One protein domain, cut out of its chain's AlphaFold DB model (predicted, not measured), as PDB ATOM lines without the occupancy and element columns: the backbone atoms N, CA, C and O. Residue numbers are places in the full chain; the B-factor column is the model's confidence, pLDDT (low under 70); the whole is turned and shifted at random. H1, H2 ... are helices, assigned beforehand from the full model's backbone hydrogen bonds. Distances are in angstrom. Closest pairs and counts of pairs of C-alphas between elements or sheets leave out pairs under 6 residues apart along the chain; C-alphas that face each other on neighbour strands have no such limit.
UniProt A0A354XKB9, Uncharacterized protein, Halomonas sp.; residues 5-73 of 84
ATOM      1  N   SER A   5       6.192  23.337  -6.883       72.81
ATOM      2  CA  SER A   5       5.221  22.662  -6.018       72.81
ATOM      3  C   SER A   5       5.213  21.136  -6.190       72.81
ATOM      4  O   SER A   5       5.115  20.420  -5.197       72.81
ATOM      5  N   TYR A   6       5.375  20.609  -7.410       74.94
ATOM      6  CA  TYR A   6       5.407  19.157  -7.634       74.94
ATOM      7  C   TYR A   6       6.699  18.521  -7.128       74.94
ATOM      8  O   TYR A   6       6.658  17.414  -6.598       74.94
ATOM      9  N   GLN A   7       7.829  19.225  -7.225       76.94
ATOM     10  CA  GLN A   7       9.084  18.760  -6.635       76.94
ATOM     11  C   GLN A   7       9.017  18.706  -5.105       76.94
ATOM     12  O   GLN A   7       9.486  17.738  -4.511       76.94
ATOM     13  N   GLN A   8       8.424  19.716  -4.459       79.19
ATOM     14  CA  GLN A   8       8.250  19.719  -3.004       79.19
ATOM     15  C   GLN A   8       7.354  18.565  -2.537       79.19
ATOM     16  O   GLN A   8       7.704  17.871  -1.582       79.19
ATOM     17  N   LEU A   9       6.246  18.310  -3.241       79.56
ATOM     18  CA  LEU A   9       5.355  17.179  -2.960       79.56
ATOM     19  C   LEU A   9       6.050  15.832  -3.179       79.56
ATOM     20  O   LEU A   9       5.989  14.954  -2.320       79.56
ATOM     21  N   ALA A  10       6.755  15.681  -4.301       82.56
ATOM     22  CA  ALA A  10       7.519  14.480  -4.604       82.56
ATOM     23  C   ALA A  10       8.601  14.211  -3.558       82.56
ATOM     24  O   ALA A  10       8.764  13.072  -3.135       82.56
ATOM     25  N   ARG A  11       9.302  15.253  -3.096       82.38
ATOM     26  CA  ARG A  11      10.307  15.141  -2.039       82.38
ATOM     27  C   ARG A  11       9.699  14.648  -0.731       82.38
ATOM     28  O   ARG A  11      10.183  13.655  -0.201       82.38
ATOM     29  N   ALA A  12       8.614  15.266  -0.271       81.56
ATOM     30  CA  ALA A  12       7.935  14.850   0.954       81.56
ATOM     31  C   ALA A  12       7.424  13.398   0.872       81.56
ATOM     32  O   ALA A  12       7.556  12.633   1.826       81.56
ATOM     33  N   TYR A  13       6.884  12.996  -0.282       80.25
ATOM     34  CA  TYR A  13       6.421  11.628  -0.514       80.25
ATOM     35  C   TYR A  13       7.580  10.622  -0.517       80.25
ATOM     36  O   TYR A  13       7.532   9.614   0.184       80.25
ATOM     37  N   VAL A  14       8.654  10.927  -1.245       79.25
ATOM     38  CA  VAL A  14       9.880  10.121  -1.304       79.25
ATOM     39  C   VAL A  14      10.502   9.957   0.085       79.25
ATOM     40  O   VAL A  14      10.887   8.848   0.449       79.25
ATOM     41  N   GLU A  15      10.579  11.031   0.872       78.62
ATOM     42  CA  GLU A  15      11.092  11.008   2.248       78.62
ATOM     43  C   GLU A  15      10.192  10.178   3.184       78.62
ATOM     44  O   GLU A  15      10.700   9.474   4.058       78.62
ATOM     45  N   SER A  16       8.868  10.195   2.979       76.19
ATOM     46  CA  SER A  16       7.909   9.388   3.749       76.19
ATOM     47  C   SER A  16       7.960   7.894   3.401       76.19
ATOM     48  O   SER A  16       7.989   7.055   4.305       76.19
ATOM     49  N   GLU A  17       7.989   7.550   2.112       71.56
ATOM     50  CA  GLU A  17       8.086   6.162   1.636       71.56
ATOM     51  C   GLU A  17       9.451   5.555   1.963       71.56
ATOM     52  O   GLU A  17       9.575   4.371   2.279       71.56
ATOM     53  N   GLN A  18      10.496   6.382   1.958       68.56
ATOM     54  CA  GLN A  18      11.832   5.970   2.348       68.56
ATOM     55  C   GLN A  18      12.162   6.298   3.806       68.56
ATOM     56  O   GLN A  18      13.273   6.724   4.109       68.56
ATOM     57  N   LYS A  19      11.287   5.986   4.765       58.91
ATOM     58  CA  LYS A  19      11.663   6.014   6.198       58.91
ATOM     59  C   LYS A  19      12.919   5.178   6.546       58.91
ATOM     60  O   LYS A  19      13.472   5.353   7.624       58.91
ATOM     61  N   ASN A  20      13.405   4.329   5.628       51.25
ATOM     62  CA  ASN A  20      14.681   3.596   5.692       51.25
ATOM     63  C   ASN A  20      15.756   4.064   4.665       51.25
ATOM     64  O   ASN A  20      16.728   3.345   4.430       51.25
ATOM     65  N   ALA A  21      15.634   5.253   4.049       49.75
ATOM     66  CA  ALA A  21      16.515   5.764   2.972       49.75
ATOM     67  C   ALA A  21      17.983   5.991   3.350       49.75
ATOM     68  O   ALA A  21      18.770   6.325   2.465       49.75
ATOM     69  N   MET A  22      18.376   5.810   4.617       47.50
ATOM     70  CA  MET A  22      19.755   6.014   5.095       47.50
ATOM     71  C   MET A  22      20.825   5.249   4.285       47.50
ATOM     72  O   MET A  22      22.010   5.522   4.436       47.50
ATOM     73  N   LEU A  23      20.429   4.319   3.408       54.38
ATOM     74  CA  LEU A  23      21.300   3.496   2.566       54.38
ATOM     75  C   LEU A  23      21.360   3.893   1.077       54.38
ATOM     76  O   LEU A  23      21.997   3.177   0.300       54.38
ATOM     77  N   ARG A  24      20.700   4.969   0.625       67.00
ATOM     78  CA  ARG A  24      20.704   5.356  -0.804       67.00
ATOM     79  C   ARG A  24      21.486   6.643  -1.050       67.00
ATOM     80  O   ARG A  24      21.413   7.591  -0.278       67.00
ATOM     81  N   SER A  25      22.260   6.648  -2.134       80.44
ATOM     82  CA  SER A  25      23.115   7.770  -2.514       80.44
ATOM     83  C   SER A  25      22.278   8.997  -2.921       80.44
ATOM     84  O   SER A  25      21.176   8.835  -3.454       80.44
ATOM     85  N   PRO A  26      22.781  10.231  -2.722       86.69
ATOM     86  CA  PRO A  26      22.064  11.447  -3.116       86.69
ATOM     87  C   PRO A  26      21.566  11.467  -4.579       86.69
ATOM     88  O   PRO A  26      20.396  11.796  -4.779       86.69
ATOM     89  N   PRO A  27      22.349  11.022  -5.592       87.44
ATOM     90  CA  PRO A  27      21.891  10.982  -6.986       87.44
ATOM     91  C   PRO A  27      20.658  10.100  -7.195       87.44
ATOM     92  O   PRO A  27      19.759  10.454  -7.953       87.44
ATOM     93  N   TYR A  28      20.582   8.976  -6.479       87.12
ATOM     94  CA  TYR A  28      19.433   8.076  -6.535       87.12
ATOM     95  C   TYR A  28      18.156   8.754  -6.028       87.12
ATOM     96  O   TYR A  28      17.098   8.639  -6.646       87.12
ATOM     97  N   LEU A  29      18.250   9.487  -4.917       86.62
ATOM     98  CA  LEU A  29      17.108  10.216  -4.363       86.62
ATOM     99  C   LEU A  29      16.666  11.350  -5.292       86.62
ATOM    100  O   LEU A  29      15.469  11.505  -5.517       86.62
ATOM    101  N   GLU A  30      17.612  12.084  -5.885       87.19
ATOM    102  CA  GLU A  30      17.317  13.127  -6.877       87.19
ATOM    103  C   GLU A  30      16.531  12.571  -8.072       87.19
ATOM    104  O   GLU A  30      15.501  13.135  -8.445       87.19
ATOM    105  N   GLY A  31      16.953  11.431  -8.630       87.69
ATOM    106  CA  GLY A  31      16.241  10.786  -9.737       87.69
ATOM    107  C   GLY A  31      14.840  10.328  -9.352       87.69
ATOM    108  O   GLY A  31      13.888  10.506 -10.112       87.69
ATOM    109  N   MET A  32      14.683   9.802  -8.137       87.25
ATOM    110  CA  MET A  32      13.390   9.340  -7.643       87.25
ATOM    111  C   MET A  32      12.409  10.489  -7.392       87.25
ATOM    112  O   MET A  32      11.230  10.360  -7.723       87.25
ATOM    113  N   ILE A  33      12.885  11.622  -6.866       86.31
ATOM    114  CA  ILE A  33      12.084  12.841  -6.678       86.31
ATOM    115  C   ILE A  33      11.663  13.403  -8.034       86.31
ATOM    116  O   ILE A  33      10.480  13.675  -8.233       86.31
ATOM    117  N   ALA A  34      12.597  13.521  -8.979       86.88
ATOM    118  CA  ALA A  34      12.307  14.041 -10.310       86.88
ATOM    119  C   ALA A  34      11.270  13.170 -11.044       86.88
ATOM    120  O   ALA A  34      10.307  13.692 -11.611       86.88
ATOM    121  N   ALA A  35      11.407  11.842 -10.970       87.12
ATOM    122  CA  ALA A  35      10.449  10.919 -11.569       87.12
ATOM    123  C   ALA A  35       9.083  10.973 -10.886       87.12
ATOM    124  O   ALA A  35       8.065  11.052 -11.569       87.12
ATOM    125  N   THR A  36       9.047  10.987  -9.554       85.19
ATOM    126  CA  THR A  36       7.792  11.102  -8.799       85.19
ATOM    127  C   THR A  36       7.075  12.408  -9.143       85.19
ATOM    128  O   THR A  36       5.882  12.400  -9.430       85.19
ATOM    129  N   ALA A  37       7.796  13.530  -9.207       83.50
ATOM    130  CA  ALA A  37       7.226  14.814  -9.602       83.50
ATOM    131  C   ALA A  37       6.676  14.773 -11.037       83.50
ATOM    132  O   ALA A  37       5.594  15.297 -11.296       83.50
ATOM    133  N   TRP A  38       7.377  14.099 -11.954       83.56
ATOM    134  CA  TRP A  38       6.927  13.910 -13.334       83.56
ATOM    135  C   TRP A  38       5.651  13.061 -13.407       83.56
ATOM    136  O   TRP A  38       4.741  13.375 -14.176       83.56
ATOM    137  N   VAL A  39       5.535  12.030 -12.565       83.75
ATOM    138  CA  VAL A  39       4.307  11.234 -12.438       83.75
ATOM    139  C   VAL A  39       3.160  12.064 -11.855       83.75
ATOM    140  O   VAL A  39       2.070  12.045 -12.428       83.75
ATOM    141  N   ILE A  40       3.388  12.834 -10.779       80.88
ATOM    142  CA  ILE A  40       2.369  13.711 -10.163       80.88
ATOM    143  C   ILE A  40       1.859  14.747 -11.174       80.88
ATOM    144  O   ILE A  40       0.655  14.991 -11.252       80.88
ATOM    145  N   ALA A  41       2.756  15.303 -11.990       78.25
ATOM    146  CA  ALA A  41       2.425  16.251 -13.049       78.25
ATOM    147  C   ALA A  41       1.630  15.632 -14.219       78.25
ATOM    148  O   ALA A  41       1.297  16.335 -15.170       78.25
ATOM    149  N   GLY A  42       1.319  14.332 -14.183       79.25
ATOM    150  CA  GLY A  42       0.554  13.658 -15.232       79.25
ATOM    151  C   GLY A  42       1.400  13.195 -16.416       79.25
ATOM    152  O   GLY A  42       0.873  13.041 -17.514       79.25
ATOM    153  N   ARG A  43       2.697  12.944 -16.197       81.19
ATOM    154  CA  ARG A  43       3.643  12.419 -17.196       81.19
ATOM    155  C   ARG A  43       3.782  13.313 -18.445       81.19
ATOM    156  O   ARG A  43       3.684  12.805 -19.566       81.19
ATOM    157  N   PRO A  44       4.013  14.634 -18.291       75.81
ATOM    158  CA  PRO A  44       4.104  15.545 -19.427       75.81
ATOM    159  C   PRO A  44       5.268  15.156 -20.359       75.81
ATOM    160  O   PRO A  44       6.382  14.896 -19.886       75.81
ATOM    161  N   PRO A  45       5.055  15.103 -21.686       70.00
ATOM    162  CA  PRO A  45       6.121  14.792 -22.629       70.00
ATOM    163  C   PRO A  45       7.168  15.917 -22.650       70.00
ATOM    164  O   PRO A  45       6.829  17.089 -22.762       70.00
ATOM    165  N   GLY A  46       8.453  15.560 -22.554       63.38
ATOM    166  CA  GLY A  46       9.574  16.503 -22.689       63.38
ATOM    167  C   GLY A  46       9.898  17.356 -21.456       63.38
ATOM    168  O   GLY A  46      10.901  18.065 -21.474       63.38
ATOM    169  N   GLU A  47       9.112  17.261 -20.380       58.88
ATOM    170  CA  GLU A  47       9.294  18.031 -19.137       58.88
ATOM    171  C   GLU A  47       9.861  17.180 -17.985       58.88
ATOM    172  O   GLU A  47       9.585  17.421 -16.818       58.88
ATOM    173  N   SER A  48      10.652  16.150 -18.298       62.12
ATOM    174  CA  SER A  48      11.463  15.451 -17.297       62.12
ATOM    175  C   SER A  48      12.727  16.257 -17.007       62.12
ATOM    176  O   SER A  48      13.463  16.611 -17.933       62.12
ATOM    177  N   GLU A  49      12.999  16.525 -15.735       67.00
ATOM    178  CA  GLU A  49      14.230  17.182 -15.302       67.00
ATOM    179  C   GLU A  49      15.449  16.383 -15.776       67.00
ATOM    180  O   GLU A  49      15.539  15.175 -15.552       67.00
ATOM    181  N   LYS A  50      16.369  17.039 -16.492       71.62
ATOM    182  CA  LYS A  50      17.595  16.377 -16.943       71.62
ATOM    183  C   LYS A  50      18.535  16.208 -15.746       71.62
ATOM    184  O   LYS A  50      18.727  17.178 -15.011       71.62
ATOM    185  N   PRO A  51      19.161  15.031 -15.568       80.12
ATOM    186  CA  PRO A  51      20.175  14.863 -14.540       80.12
ATOM    187  C   PRO A  51      21.341  15.818 -14.778       80.12
ATOM    188  O   PRO A  51      21.760  16.041 -15.913       80.12
ATOM    189  N   ARG A  52      21.904  16.337 -13.686       82.44
ATOM    190  CA  ARG A  52      23.124  17.161 -13.689       82.44
ATOM    191  C   ARG A  52      24.424  16.353 -13.802       82.44
ATOM    192  O   ARG A  52      25.501  16.938 -13.780       82.44
ATOM    193  N   TYR A  53      24.320  15.030 -13.857       85.25
ATOM    194  CA  TYR A  53      25.449  14.103 -13.846       85.25
ATOM    195  C   TYR A  53      25.928  13.786 -15.263       85.25
ATOM    196  O   TYR A  53      25.121  13.676 -16.189       85.25
ATOM    197  N   GLU A  54      27.241  13.631 -15.426       87.19
ATOM    198  CA  GLU A  54      27.855  13.312 -16.716       87.19
ATOM    199  C   GLU A  54      27.578  11.864 -17.140       87.19
ATOM    200  O   GLU A  54      27.443  10.955 -16.314       87.19
ATOM    201  N   ALA A  55      27.512  11.637 -18.453       84.19
ATOM    202  CA  ALA A  55      27.311  10.307 -19.016       84.19
ATOM    203  C   ALA A  55      28.468   9.358 -18.666       84.19
ATOM    204  O   ALA A  55      29.633   9.722 -18.796       84.19
ATOM    205  N   GLY A  56      28.139   8.129 -18.256       85.19
ATOM    206  CA  GLY A  56      29.127   7.108 -17.881       85.19
ATOM    207  C   GLY A  56      29.656   7.222 -16.448       85.19
ATOM    208  O   GLY A  56      30.597   6.511 -16.098       85.19
ATOM    209  N   THR A  57      29.071   8.096 -15.624       89.31
ATOM    210  CA  THR A  57      29.389   8.194 -14.194       89.31
ATOM    211  C   THR A  57      28.452   7.320 -13.352       89.31
ATOM    212  O   THR A  57      27.263   7.208 -13.675       89.31
ATOM    213  N   PRO A  58      28.938   6.730 -12.243       87.50
ATOM    214  CA  PRO A  58      28.089   5.958 -11.335       87.50
ATOM    215  C   PRO A  58      26.973   6.808 -10.701       87.50
ATOM    216  O   PRO A  58      25.936   6.277 -10.301       87.50
ATOM    217  N   GLU A  59      27.143   8.127 -10.624       88.44
ATOM    218  CA  GLU A  59      26.118   9.066 -10.179       88.44
ATOM    219  C   GLU A  59      24.945   9.146 -11.156       88.44
ATOM    220  O   GLU A  59      23.791   9.155 -10.717       88.44
ATOM    221  N   LEU A  60      25.214   9.155 -12.466       88.75
ATOM    222  CA  LEU A  60      24.151   9.099 -13.464       88.75
ATOM    223  C   LEU A  60      23.412   7.760 -13.402       88.75
ATOM    224  O   LEU A  60      22.183   7.755 -13.421       88.75
ATOM    225  N   ASP A  61      24.126   6.642 -13.267       89.44
ATOM    226  CA  ASP A  61      23.500   5.319 -13.136       89.44
ATOM    227  C   ASP A  61      22.614   5.227 -11.886       89.44
ATOM    228  O   ASP A  61      21.498   4.692 -11.926       89.44
ATOM    229  N   ALA A  62      23.074   5.799 -10.770       89.12
ATOM    230  CA  ALA A  62      22.290   5.904  -9.548       89.12
ATOM    231  C   ALA A  62      21.044   6.779  -9.753       89.12
ATOM    232  O   ALA A  62      19.954   6.378  -9.344       89.12
ATOM    233  N   TRP A  63      21.176   7.928 -10.422       90.00
ATOM    234  CA  TRP A  63      20.046   8.800 -10.747       90.00
ATOM    235  C   TRP A  63      19.026   8.115 -11.657       90.00
ATOM    236  O   TRP A  63      17.836   8.134 -11.355       90.00
ATOM    237  N   LEU A  64      19.472   7.435 -12.717       88.88
ATOM    238  CA  LEU A  64      18.601   6.684 -13.625       88.88
ATOM    239  C   LEU A  64      17.876   5.553 -12.891       88.88
ATOM    240  O   LEU A  64      16.671   5.373 -13.061       88.88
ATOM    241  N   SER A  65      18.578   4.839 -12.011       88.75
ATOM    242  CA  SER A  65      17.972   3.812 -11.154       88.75
ATOM    243  C   SER A  65      16.896   4.399 -10.232       88.75
ATOM    244  O   SER A  65      15.845   3.788 -10.025       88.75
ATOM    245  N   GLY A  66      17.140   5.595  -9.688       88.44
ATOM    246  CA  GLY A  66      16.165   6.358  -8.913       88.44
ATOM    247  C   GLY A  66      14.959   6.777  -9.749       88.44
ATOM    248  O   GLY A  66      13.823   6.604  -9.315       88.44
ATOM    249  N   TRP A  67      15.193   7.260 -10.970       88.25
ATOM    250  CA  TRP A  67      14.159   7.677 -11.913       88.25
ATOM    251  C   TRP A  67      13.221   6.524 -12.291       88.25
ATOM    252  O   TRP A  67      11.999   6.651 -12.199       88.25
ATOM    253  N   GLU A  68      13.771   5.360 -12.642       87.81
ATOM    254  CA  GLU A  68      12.973   4.160 -12.917       87.81
ATOM    255  C   GLU A  68      12.122   3.757 -11.709       87.81
ATOM    256  O   GLU A  68      10.936   3.449 -11.857       87.81
ATOM    257  N   ARG A  69      12.687   3.827 -10.497       85.94
ATOM    258  CA  ARG A  69      11.940   3.529  -9.272       85.94
ATOM    259  C   ARG A  69      10.842   4.553  -8.998       85.94
ATOM    260  O   ARG A  69       9.740   4.155  -8.638       85.94
ATOM    261  N   GLY A  70      11.118   5.841  -9.186       81.88
ATOM    262  CA  GLY A  70      10.163   6.922  -8.942       81.88
ATOM    263  C   GLY A  70       8.995   6.928  -9.927       81.88
ATOM    264  O   GLY A  70       7.902   7.329  -9.560       81.88
ATOM    265  N   LYS A  71       9.171   6.399 -11.145       84.06
ATOM    266  CA  LYS A  71       8.047   6.154 -12.068       84.06
ATOM    267  C   LYS A  71       7.116   5.036 -11.593       84.06
ATOM    268  O   LYS A  71       5.939   5.041 -11.940       84.06
ATOM    269  N   ALA A  72       7.664   4.055 -10.872       80.19
ATOM    270  CA  ALA A  72       6.913   2.938 -10.300       80.19
ATOM    271  C   ALA A  72       6.238   3.300  -8.971       80.19
ATOM    272  O   ALA A  72       5.321   2.599  -8.544       80.19
ATOM    273  N   LEU A  73       6.684   4.381  -8.324       71.44
ATOM    274  CA  LEU A  73       5.893   5.055  -7.310       71.44
ATOM    275  C   LEU A  73       4.713   5.686  -8.043       71.44
ATOM    276  O   LEU A  73       4.836   6.725  -8.684       71.44
TER     277      LEU A  73
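What this domain is: This is residues 5 to 73 of the 84 residues of an uncharacterized protein of Halomonas sp. (UniProt A0A354XKB9). Three helices make a small body with H2 in the middle: H3 packs side by side with it, and H1 crosses it at a steep angle. H2 and H3 run the same way, and the long loop of residues 41 to 57 leads back from the end of H2 to the start of H3. The printed part has 69 residues with three named helices, H1, H2, H3, and no named strand; the class is all helix. It is compact, with a radius of gyration of the C-alphas of 11.3 A and spans of 31 by 29 by 19 A.

Where its parts are: H1, residues 5 to 17, begins at C-alpha 5 (5.221, 22.662, -6.018) and measures 18.4 A. H2, residues 26 to 40, measures 21.0 A. H3, residues 58 to 72, measures 21.4 A and ends at C-alpha 72 (6.913, 2.938, -10.300).

How they stand to each other: H1 and H2 touch, at a steep tilt of 62 degrees, opposite ways; their closest C-alphas, of Ala 10 and Ala 37, are 5.0 A apart. H2 and H3 touch, at a shallow tilt of 30 degrees; their closest C-alphas, of Met 32 and Gly 70, are 4.2 A apart. H1 and H3 are only just apart, at 8.3 A. In H1, H2 and H3 every O i to N i+4 pair is within hydrogen-bond range.

The domain as a whole: The farthest C-alphas, of Met 22 and Pro 45, are 32.1 A apart. The printed part has no cut; the link H2 to H3 is long. pLDDT is under 70 at residues 18 to 24 and 46 to 49.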